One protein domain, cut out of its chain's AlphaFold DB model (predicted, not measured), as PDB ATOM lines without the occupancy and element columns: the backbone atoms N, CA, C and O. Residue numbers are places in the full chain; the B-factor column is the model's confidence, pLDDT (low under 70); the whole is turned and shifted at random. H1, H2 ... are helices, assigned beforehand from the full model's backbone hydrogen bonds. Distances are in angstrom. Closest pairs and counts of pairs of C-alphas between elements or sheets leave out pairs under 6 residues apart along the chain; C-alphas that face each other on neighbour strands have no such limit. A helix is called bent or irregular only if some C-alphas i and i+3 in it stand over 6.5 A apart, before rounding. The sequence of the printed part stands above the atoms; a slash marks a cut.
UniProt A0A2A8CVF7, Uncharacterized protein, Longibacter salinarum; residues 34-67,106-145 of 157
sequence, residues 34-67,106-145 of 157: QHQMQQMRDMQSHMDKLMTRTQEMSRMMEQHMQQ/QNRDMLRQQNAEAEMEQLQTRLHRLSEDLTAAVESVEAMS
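AT A GLANCE: This is residues 34 to 67 and 106 to 145 of the 157 residues of an uncharacterized protein of Longibacter salinarum (UniProt A0A2A8CVF7). Two long helices, H1 and H3, lie side by side as a thin rod, running the same way but shifted along each other and slightly crossed, in contact over only a part of each. The one-turn helix H2 sits at one end of the rod, just before H3 begins, while the last residues of H1, 62 to 67, stick out free at the other end. The printed part has 74 residues with three named helices, in the order H1, H2, H3, and no named strand; the class is all helix. It is only just extended, close to loose, with a radius of gyration of the C-alphas of 17.4 A, and its C-alphas span 59 by 17 by 17 A.

IN THESE COORDINATES: The printed part begins with H1, residues 34 to 67, the longest helix with 34 residues. It runs from C-alpha 34 at (52.789, -24.313, -10.103) to C-alpha 67 at (27.652, -67.279, -1.609), a length of 50.5 A. The printing stops there and resumes at Gln 106, whose C-alpha is at (57.414, -30.210, -17.758). H2 follows, residues 108 to 111, with 4 residues and 5.2 A from first to last C-alpha. H3, residues 114 to 145, has 32 residues and begins with C-alpha 114 at (50.761, -20.391, -27.257). It ends with C-alpha 145 at (26.560, -52.796, -3.506), 46.9 A from its first C-alpha. From start to end of both H1 and H3, x and y fall and z rises. None of the three helices is bent or irregular.

HOW THE PARTS SIT: H1 and H3 touch, with 7 pairs of C-alphas within 8 A. The closest C-alphas of the two are those of Thr 54 and Val 138, 7.1 A apart. H1 touches H3 with residues 43 to 57 alone, and H3 touches H1 with residues 128 to 142 alone. Their lines stand at a shallow tilt of 27 degrees, and they run the same way. Their centres are 13.8 A apart. H2 and H3 are close but not clearly touching, with 2 pairs of C-alphas within 8 A; the closest C-alphas are those of Leu 111 and Glu 117, 5.7 A apart. H1 and H2 are apart. In the backbone, 29 of 30 pairs of O of residue i and N of residue i+4 are within hydrogen-bond range in H1, and 27 of 28 in H3. H2 is too short for any such pair, and its one pair of O of residue i and N of residue i+3 is not within range.

THE WHOLE: The two C-alphas farthest apart are those of Gln 67 and Arg 112, 59.0 A. Two stretches stand free: residues 62 to 67, which belong to H1, and residues 112 to 118, of which 114 to 118 belong to H3. Without them the body has 61 residues and spans 48 by 16 by 16 A. Residues 68 to 105 are cut out and not printed, and C-alphas 67 and 106 are 50.2 A apart across this cut. The link from H1 to H2 is the link across the cut, while the link from H2 to H3, with 2 residues between them, is tight. The mean pLDDT of the printed part is 85.5. The model's confidence is low, under 70, at residues 108 to 112 and at residue 114; the mean pLDDT of H2 is 66, and that of H1 and of H3 is 87.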
ATOM      1  N   GLN A  34      52.547 -23.722 -11.418       71.75
ATOM      2  CA  GLN A  34      52.789 -24.313 -10.103       71.75
ATOM      3  C   GLN A  34      51.504 -24.886  -9.486       71.75
ATOM      4  O   GLN A  34      51.518 -26.007  -8.979       71.75
ATOM      5  N   HIS A  35      50.384 -24.165  -9.599       74.94
ATOM      6  CA  HIS A  35      49.069 -24.669  -9.184       74.94
ATOM      7  C   HIS A  35      48.629 -25.878 -10.011       74.94
ATOM      8  O   HIS A  35      48.058 -26.836  -9.487       74.94
ATOM      9  N   GLN A  36      48.961 -25.851 -11.296       73.56
ATOM     10  CA  GLN A  36      48.627 -26.892 -12.253       73.56
ATOM     11  C   GLN A  36      49.252 -28.248 -11.900       73.56
ATOM     12  O   GLN A  36      48.586 -29.285 -11.910       73.56
ATOM     13  N   MET A  37      50.535 -28.247 -11.528       77.81
ATOM     14  CA  MET A  37      51.228 -29.472 -11.124       77.81
ATOM     15  C   MET A  37      50.680 -30.069  -9.829       77.81
ATOM     16  O   MET A  37      50.734 -31.287  -9.650       77.81
ATOM     17  N   GLN A  38      50.159 -29.238  -8.928       83.38
ATOM     18  CA  GLN A  38      49.618 -29.715  -7.663       83.38
ATOM     19  C   GLN A  38      48.301 -30.471  -7.868       83.38
ATOM     20  O   GLN A  38      48.191 -31.608  -7.418       83.38
ATOM     21  N   GLN A  39      47.379 -29.918  -8.665       83.25
ATOM     22  CA  GLN A  39      46.108 -30.584  -8.982       83.25
ATOM     23  C   GLN A  39      46.305 -31.960  -9.632       83.25
ATOM     24  O   GLN A  39      45.598 -32.909  -9.301       83.25
ATOM     25  N   MET A  40      47.289 -32.109 -10.525       83.75
ATOM     26  CA  MET A  40      47.562 -33.412 -11.137       83.75
ATOM     27  C   MET A  40      48.079 -34.452 -10.147       83.75
ATOM     28  O   MET A  40      47.704 -35.618 -10.255       83.75
ATOM     29  N   ARG A  41      48.930 -34.058  -9.191       85.62
ATOM     30  CA  ARG A  41      49.405 -34.980  -8.147       85.62
ATOM     31  C   ARG A  41      48.256 -35.444  -7.263       85.62
ATOM     32  O   ARG A  41      48.170 -36.634  -6.961       85.62
ATOM     33  N   ASP A  42      47.365 -34.526  -6.906       89.44
ATOM     34  CA  ASP A  42      46.175 -34.850  -6.124       89.44
ATOM     35  C   ASP A  42      45.274 -35.822  -6.894       89.44
ATOM     36  O   ASP A  42      44.856 -36.843  -6.350       89.44
ATOM     37  N   MET A  43      45.066 -35.581  -8.193       89.06
ATOM     38  CA  MET A  43      44.294 -36.471  -9.059       89.06
ATOM     39  C   MET A  43      44.936 -37.855  -9.206       89.06
ATOM     40  O   MET A  43      44.222 -38.850  -9.145       89.06
ATOM     41  N   GLN A  44      46.260 -37.960  -9.359       89.00
ATOM     42  CA  GLN A  44      46.952 -39.258  -9.417       89.00
ATOM     43  C   GLN A  44      46.760 -40.051  -8.121       89.00
ATOM     44  O   GLN A  44      46.372 -41.218  -8.169       89.00
ATOM     45  N   SER A  45      46.959 -39.408  -6.964       89.44
ATOM     46  CA  SER A  45      46.716 -40.044  -5.664       89.44
ATOM     47  C   SER A  45      45.254 -40.463  -5.505       89.44
ATOM     48  O   SER A  45      44.961 -41.526  -4.954       89.44
ATOM     49  N   HIS A  46      44.329 -39.646  -6.004       90.12
ATOM     50  CA  HIS A  46      42.905 -39.952  -5.995       90.12
ATOM     51  C   HIS A  46      42.564 -41.145  -6.894       90.12
ATOM     52  O   HIS A  46      41.851 -42.047  -6.460       90.12
ATOM     53  N   MET A  47      43.130 -41.216  -8.100       91.75
ATOM     54  CA  MET A  47      42.953 -42.356  -9.005       91.75
ATOM     55  C   MET A  47      43.497 -43.650  -8.411       91.75
ATOM     56  O   MET A  47      42.825 -44.673  -8.494       91.75
ATOM     57  N   ASP A  48      44.656 -43.610  -7.749       91.56
ATOM     58  CA  ASP A  48      45.193 -44.779  -7.045       91.56
ATOM     59  C   ASP A  48      44.231 -45.278  -5.959       91.56
ATOM     60  O   ASP A  48      43.999 -46.480  -5.826       91.56
ATOM     61  N   LYS A  49      43.599 -44.361  -5.218       91.44
ATOM     62  CA  LYS A  49      42.568 -44.725  -4.235       91.44
ATOM     63  C   LYS A  49      41.334 -45.330  -4.900       91.44
ATOM     64  O   LYS A  49      40.812 -46.319  -4.391       91.44
ATOM     65  N   LEU A  50      40.864 -44.770  -6.017       92.56
ATOM     66  CA  LEU A  50      39.724 -45.317  -6.762       92.56
ATOM     67  C   LEU A  50      40.029 -46.703  -7.335       92.56
ATOM     68  O   LEU A  50      39.178 -47.588  -7.264       92.56
ATOM     69  N   MET A  51      41.242 -46.926  -7.842       92.94
ATOM     70  CA  MET A  51      41.697 -48.245  -8.285       92.94
ATOM     71  C   MET A  51      41.667 -49.256  -7.138       92.94
ATOM     72  O   MET A  51      41.125 -50.345  -7.294       92.94
ATOM     73  N   THR A  52      42.190 -48.894  -5.965       91.31
ATOM     74  CA  THR A  52      42.141 -49.777  -4.792       91.31
ATOM     75  C   THR A  52      40.701 -50.071  -4.376       91.31
ATOM     76  O   THR A  52      40.339 -51.236  -4.230       91.31
ATOM     77  N   ARG A  53      39.841 -49.047  -4.277       90.19
ATOM     78  CA  ARG A  53      38.419 -49.212  -3.915       90.19
ATOM     79  C   ARG A  53      37.668 -50.110  -4.895       90.19
ATOM     80  O   ARG A  53      36.937 -51.004  -4.480       90.19
ATOM     81  N   THR A  54      37.864 -49.912  -6.196       90.69
ATOM     82  CA  THR A  54      37.228 -50.738  -7.237       90.69
ATOM     83  C   THR A  54      37.736 -52.180  -7.225       90.69
ATOM     84  O   THR A  54      36.936 -53.100  -7.392       90.69
ATOM     85  N   GLN A  55      39.025 -52.410  -6.951       89.50
ATOM     86  CA  GLN A  55      39.581 -53.757  -6.768       89.50
ATOM     87  C   GLN A  55      39.031 -54.454  -5.519       89.50
ATOM     88  O   GLN A  55      38.681 -55.633  -5.580       89.50
ATOM     89  N   GLU A  56      38.935 -53.750  -4.392       90.00
ATOM     90  CA  GLU A  56      38.331 -54.281  -3.167       90.00
ATOM     91  C   GLU A  56      36.862 -54.638  -3.389       90.00
ATOM     92  O   GLU A  56      36.436 -55.748  -3.073       90.00
ATOM     93  N   MET A  57      36.107 -53.736  -4.013       89.31
ATOM     94  CA  MET A  57      34.715 -53.964  -4.385       89.31
ATOM     95  C   MET A  57      34.562 -55.178  -5.305       89.31
ATOM     96  O   MET A  57      33.707 -56.028  -5.065       89.31
ATOM     97  N   SER A  58      35.429 -55.300  -6.310       88.75
ATOM     98  CA  SER A  58      35.472 -56.435  -7.231       88.75
ATOM     99  C   SER A  58      35.665 -57.763  -6.486       88.75
ATOM    100  O   SER A  58      34.872 -58.689  -6.677       88.75
ATOM    101  N   ARG A  59      36.627 -57.831  -5.551       89.19
ATOM    102  CA  ARG A  59      36.858 -59.016  -4.700       89.19
ATOM    103  C   ARG A  59      35.665 -59.333  -3.799       89.19
ATOM    104  O   ARG A  59      35.271 -60.492  -3.688       89.19
ATOM    105  N   MET A  60      35.072 -58.317  -3.168       88.31
ATOM    106  CA  MET A  60      33.893 -58.504  -2.314       88.31
ATOM    107  C   MET A  60      32.705 -59.045  -3.111       88.31
ATOM    108  O   MET A  60      32.036 -59.978  -2.669       88.31
ATOM    109  N   MET A  61      32.450 -58.498  -4.298       88.06
ATOM    110  CA  MET A  61      31.378 -58.973  -5.170       88.06
ATOM    111  C   MET A  61      31.604 -60.407  -5.618       88.06
ATOM    112  O   MET A  61      30.657 -61.185  -5.618       88.06
ATOM    113  N   GLU A  62      32.839 -60.778  -5.949       88.88
ATOM    114  CA  GLU A  62      33.178 -62.150  -6.313       88.88
ATOM    115  C   GLU A  62      32.890 -63.121  -5.158       88.88
ATOM    116  O   GLU A  62      32.246 -64.152  -5.356       88.88
ATOM    117  N   GLN A  63      33.266 -62.751  -3.930       89.62
ATOM    118  CA  GLN A  63      32.977 -63.541  -2.732       89.62
ATOM    119  C   GLN A  63      31.466 -63.672  -2.475       89.62
ATOM    120  O   GLN A  63      30.970 -64.774  -2.235       89.62
ATOM    121  N   HIS A  64      30.716 -62.571  -2.546       87.25
ATOM    122  CA  HIS A  64      29.263 -62.586  -2.354       87.25
ATOM    123  C   HIS A  64      28.533 -63.329  -3.477       87.25
ATOM    124  O   HIS A  64      27.522 -63.979  -3.224       87.25
ATOM    125  N   MET A  65      29.042 -63.274  -4.708       89.88
ATOM    126  CA  MET A  65      28.475 -63.985  -5.852       89.88
ATOM    127  C   MET A  65      28.580 -65.501  -5.666       89.88
ATOM    128  O   MET A  65      27.627 -66.213  -5.977       89.88
ATOM    129  N   GLN A  66      29.690 -65.992  -5.105       86.81
ATOM    130  CA  GLN A  66      29.861 -67.412  -4.770       86.81
ATOM    131  C   GLN A  66      28.907 -67.878  -3.659       86.81
ATOM    132  O   GLN A  66      28.490 -69.034  -3.654       86.81
ATOM    133  N   GLN A  67      28.551 -66.986  -2.731       87.81
ATOM    134  CA  GLN A  67      27.652 -67.279  -1.609       87.81
ATOM    135  C   GLN A  67      26.170 -67.047  -1.934       87.81
ATOM    136  O   GLN A  67      25.296 -67.486  -1.191       87.81
ATOM    137  N   GLN A 106      56.013 -30.437 -18.138       78.94
ATOM    138  CA  GLN A 106      57.414 -30.210 -17.758       78.94
ATOM    139  C   GLN A 106      58.325 -29.919 -18.962       78.94
ATOM    140  O   GLN A 106      59.422 -29.379 -18.793       78.94
ATOM    141  N   ASN A 107      57.883 -30.249 -20.176       82.19
ATOM    142  CA  ASN A 107      58.686 -30.113 -21.377       82.19
ATOM    143  C   ASN A 107      58.565 -28.696 -21.969       82.19
ATOM    144  O   ASN A 107      57.692 -28.395 -22.785       82.19
ATOM    145  N   ARG A 108      59.475 -27.814 -21.540       65.81
ATOM    146  CA  ARG A 108      59.491 -26.374 -21.867       65.81
ATOM    147  C   ARG A 108      59.495 -26.050 -23.362       65.81
ATOM    148  O   ARG A 108      59.022 -24.983 -23.738       65.81
ATOM    149  N   ASP A 109      60.011 -26.937 -24.208       66.62
ATOM    150  CA  ASP A 109      60.063 -26.696 -25.652       66.62
ATOM    151  C   ASP A 109      58.693 -26.826 -26.334       66.62
ATOM    152  O   ASP A 109      58.452 -26.136 -27.322       66.62
ATOM    153  N   MET A 110      57.768 -27.622 -25.782       65.94
ATOM    154  CA  MET A 110      56.379 -27.670 -26.262       65.94
ATOM    155  C   MET A 110      55.575 -26.450 -25.807       65.94
ATOM    156  O   MET A 110      54.826 -25.885 -26.597       65.94
ATOM    157  N   LEU A 111      55.760 -26.001 -24.562       67.06
ATOM    158  CA  LEU A 111      54.980 -24.899 -23.981       67.06
ATOM    159  C   LEU A 111      55.309 -23.516 -24.550       67.06
ATOM    160  O   LEU A 111      54.512 -22.598 -24.436       67.06
ATOM    161  N   ARG A 112      56.454 -23.353 -25.219       69.75
ATOM    162  CA  ARG A 112      56.796 -22.093 -25.904       69.75
ATOM    163  C   ARG A 112      55.817 -21.718 -27.024       69.75
ATOM    164  O   ARG A 112      55.855 -20.584 -27.499       69.75
ATOM    165  N   GLN A 113      54.966 -22.642 -27.471       73.75
ATOM    166  CA  GLN A 113      53.881 -22.350 -28.403       73.75
ATOM    167  C   GLN A 113      52.599 -22.011 -27.637       73.75
ATOM    168  O   GLN A 113      52.081 -22.850 -26.909       73.75
ATOM    169  N   GLN A 114      52.028 -20.824 -27.880       67.31
ATOM    170  CA  GLN A 114      50.761 -20.391 -27.257       67.31
ATOM    171  C   GLN A 114      49.610 -21.397 -27.447       67.31
ATOM    172  O   GLN A 114      48.764 -21.543 -26.571       67.31
ATOM    173  N   ASN A 115      49.590 -22.138 -28.562       73.50
ATOM    174  CA  ASN A 115      48.579 -23.175 -28.794       73.50
ATOM    175  C   ASN A 115      48.721 -24.358 -27.823       73.50
ATOM    176  O   ASN A 115      47.717 -24.920 -27.397       73.50
ATOM    177  N   ALA A 116      49.949 -24.713 -27.438       77.81
ATOM    178  CA  ALA A 116      50.205 -25.847 -26.560       77.81
ATOM    179  C   ALA A 116      49.758 -25.573 -25.114       77.81
ATOM    180  O   ALA A 116      49.241 -26.474 -24.460       77.81
ATOM    181  N   GLU A 117      49.909 -24.341 -24.619       76.69
ATOM    182  CA  GLU A 117      49.440 -23.959 -23.278       76.69
ATOM    183  C   GLU A 117      47.911 -24.078 -23.164       76.69
ATOM    184  O   GLU A 117      47.404 -24.729 -22.247       76.69
ATOM    185  N   ALA A 118      47.177 -23.541 -24.145       81.50
ATOM    186  CA  ALA A 118      45.717 -23.622 -24.187       81.50
ATOM    187  C   ALA A 118      45.214 -25.070 -24.345       81.50
ATOM    188  O   ALA A 118      44.251 -25.479 -23.692       81.50
ATOM    189  N   GLU A 119      45.869 -25.875 -25.186       83.00
ATOM    190  CA  GLU A 119      45.544 -27.297 -25.344       83.00
ATOM    191  C   GLU A 119      45.779 -28.089 -24.049       83.00
ATOM    192  O   GLU A 119      44.958 -28.936 -23.686       83.00
ATOM    193  N   MET A 120      46.853 -27.788 -23.312       82.19
ATOM    194  CA  MET A 120      47.143 -28.425 -22.024       82.19
ATOM    195  C   MET A 120      46.121 -28.063 -20.951       82.19
ATOM    196  O   MET A 120      45.696 -28.938 -20.195       82.19
ATOM    197  N   GLU A 121      45.699 -26.802 -20.887       83.62
ATOM    198  CA  GLU A 121      44.657 -26.358 -19.960       83.62
ATOM    199  C   GLU A 121      43.316 -27.057 -20.246       83.62
ATOM    200  O   GLU A 121      42.644 -27.558 -19.334       83.62
ATOM    201  N   GLN A 122      42.952 -27.187 -21.525       87.50
ATOM    202  CA  GLN A 122      41.758 -27.926 -21.933       87.50
ATOM    203  C   GLN A 122      41.858 -29.413 -21.597       87.50
ATOM    204  O   GLN A 122      40.892 -29.992 -21.092       87.50
ATOM    205  N   LEU A 123      43.006 -30.038 -21.872       87.81
ATOM    206  CA  LEU A 123      43.246 -31.441 -21.548       87.81
ATOM    207  C   LEU A 123      43.061 -31.680 -20.051       87.81
ATOM    208  O   LEU A 123      42.360 -32.605 -19.657       87.81
ATOM    209  N   GLN A 124      43.621 -30.818 -19.214       84.56
ATOM    210  CA  GLN A 124      43.511 -30.931 -17.764       84.56
ATOM    211  C   GLN A 124      42.099 -30.743 -17.255       84.56
ATOM    212  O   GLN A 124      41.642 -31.541 -16.445       84.56
ATOM    213  N   THR A 125      41.386 -29.745 -17.773       89.38
ATOM    214  CA  THR A 125      39.976 -29.541 -17.435       89.38
ATOM    215  C   THR A 125      39.156 -30.785 -17.773       89.38
ATOM    216  O   THR A 125      38.296 -31.199 -16.997       89.38
ATOM    217  N   ARG A 126      39.434 -31.426 -18.917       90.94
ATOM    218  CA  ARG A 126      38.778 -32.684 -19.297       90.94
ATOM    219  C   ARG A 126      39.162 -33.830 -18.368       90.94
ATOM    220  O   ARG A 126      38.271 -34.546 -17.930       90.94
ATOM    221  N   LEU A 127      40.446 -33.993 -18.053       90.12
ATOM    222  CA  LEU A 127      40.915 -35.032 -17.132       90.12
ATOM    223  C   LEU A 127      40.299 -34.866 -15.739       90.12
ATOM    224  O   LEU A 127      39.883 -35.854 -15.143       90.12
ATOM    225  N   HIS A 128      40.176 -33.630 -15.258       89.38
ATOM    226  CA  HIS A 128      39.546 -33.331 -13.982       89.38
ATOM    227  C   HIS A 128      38.057 -33.689 -13.984       89.38
ATOM    228  O   HIS A 128      37.617 -34.440 -13.121       89.38
ATOM    229  N   ARG A 129      37.291 -33.279 -15.000       92.19
ATOM    230  CA  ARG A 129      35.876 -33.678 -15.112       92.19
ATOM    231  C   ARG A 129      35.708 -35.191 -15.186       92.19
ATOM    232  O   ARG A 129      34.893 -35.750 -14.468       92.19
ATOM    233  N   LEU A 130      36.531 -35.865 -15.989       92.38
ATOM    234  CA  LEU A 130      36.510 -37.327 -16.061       92.38
ATOM    235  C   LEU A 130      36.856 -37.970 -14.712       92.38
ATOM    236  O   LEU A 130      36.301 -39.014 -14.380       92.38
ATOM    237  N   SER A 131      37.742 -37.355 -13.922       91.31
ATOM    238  CA  SER A 131      38.046 -37.818 -12.567       91.31
ATOM    239  C   SER A 131      36.852 -37.697 -11.618       91.31
ATOM    240  O   SER A 131      36.607 -38.609 -10.829       91.31
ATOM    241  N   GLU A 132      36.091 -36.607 -11.714       93.00
ATOM    242  CA  GLU A 132      34.880 -36.380 -10.924       93.00
ATOM    243  C   GLU A 132      33.772 -37.354 -11.338       93.00
ATOM    244  O   GLU A 132      33.216 -38.046 -10.484       93.00
ATOM    245  N   ASP A 133      33.526 -37.487 -12.644       93.38
ATOM    246  CA  ASP A 133      32.543 -38.418 -13.207       93.38
ATOM    247  C   ASP A 133      32.850 -39.862 -12.790       93.38
ATOM    248  O   ASP A 133      31.961 -40.609 -12.373       93.38
ATOM    249  N   LEU A 134      34.128 -40.251 -12.842       93.88
ATOM    250  CA  LEU A 134      34.566 -41.571 -12.407       93.88
ATOM    251  C   LEU A 134      34.371 -41.771 -10.901       93.88
ATOM    252  O   LEU A 134      33.931 -42.839 -10.476       93.88
ATOM    253  N   THR A 135      34.662 -40.752 -10.092       93.06
ATOM    254  CA  THR A 135      34.434 -40.796  -8.640       93.06
ATOM    255  C   THR A 135      32.957 -41.034  -8.338       93.06
ATOM    256  O   THR A 135      32.623 -41.970  -7.612       93.06
ATOM    257  N   ALA A 136      32.071 -40.256  -8.962       94.25
ATOM    258  CA  ALA A 136      30.628 -40.401  -8.804       94.25
ATOM    259  C   ALA A 136      30.132 -41.782  -9.268       94.25
ATOM    260  O   ALA A 136      29.259 -42.383  -8.635       94.25
ATOM    261  N   ALA A 137      30.704 -42.323 -10.347       92.56
ATOM    262  CA  ALA A 137      30.378 -43.661 -10.824       92.56
ATOM    263  C   ALA A 137      30.777 -44.749  -9.813       92.56
ATOM    264  O   ALA A 137      29.959 -45.619  -9.507       92.56
ATOM    265  N   VAL A 138      31.989 -44.685  -9.246       91.19
ATOM    266  CA  VAL A 138      32.442 -45.626  -8.207       91.19
ATOM    267  C   VAL A 138      31.542 -45.548  -6.975       91.19
ATOM    268  O   VAL A 138      31.072 -46.580  -6.500       91.19
ATOM    269  N   GLU A 139      31.223 -44.344  -6.500       92.25
ATOM    270  CA  GLU A 139      30.324 -44.143  -5.356       92.25
ATOM    271  C   GLU A 139      28.911 -44.685  -5.613       92.25
ATOM    272  O   GLU A 139      28.294 -45.273  -4.722       92.25
ATOM    273  N   SER A 140      28.402 -44.542  -6.839       92.00
ATOM    274  CA  SER A 140      27.111 -45.102  -7.244       92.00
ATOM    275  C   SER A 140      27.115 -46.632  -7.192       92.00
ATOM    276  O   SER A 140      26.206 -47.241  -6.617       92.00
ATOM    277  N   VAL A 141      28.161 -47.272  -7.728       87.81
ATOM    278  CA  VAL A 141      28.306 -48.735  -7.677       87.81
ATOM    279  C   VAL A 141      28.472 -49.209  -6.233       87.81
ATOM    280  O   VAL A 141      27.818 -50.167  -5.825       87.81
ATOM    281  N   GLU A 142      29.241 -48.516  -5.402       87.81
ATOM    282  CA  GLU A 142      29.335 -48.836  -3.976       87.81
ATOM    283  C   GLU A 142      27.984 -48.707  -3.256       87.81
ATOM    284  O   GLU A 142      27.607 -49.582  -2.475       87.81
ATOM    285  N   ALA A 143      27.218 -47.649  -3.526       88.75
ATOM    286  CA  ALA A 143      25.896 -47.456  -2.936       88.75
ATOM    287  C   ALA A 143      24.918 -48.563  -3.354       88.75
ATOM    288  O   ALA A 143      24.142 -49.054  -2.530       88.75
ATOM    289  N   MET A 144      24.967 -48.996  -4.617       87.12
ATOM    290  CA  MET A 144      24.216 -50.161  -5.086       87.12
ATOM    291  C   MET A 144      24.677 -51.447  -4.380       87.12
ATOM    292  O   MET A 144      23.842 -52.252  -3.976       87.12
ATOM    293  N   SER A 145      25.979 -51.600  -4.134       83.69
ATOM    294  CA  SER A 145      26.560 -52.796  -3.506       83.69
ATOM    295  C   SER A 145      26.075 -52.919  -2.069       83.69
ATOM    296  O   SER A 145      25.608 -53.975  -1.641       83.69
TER     297      SER A 145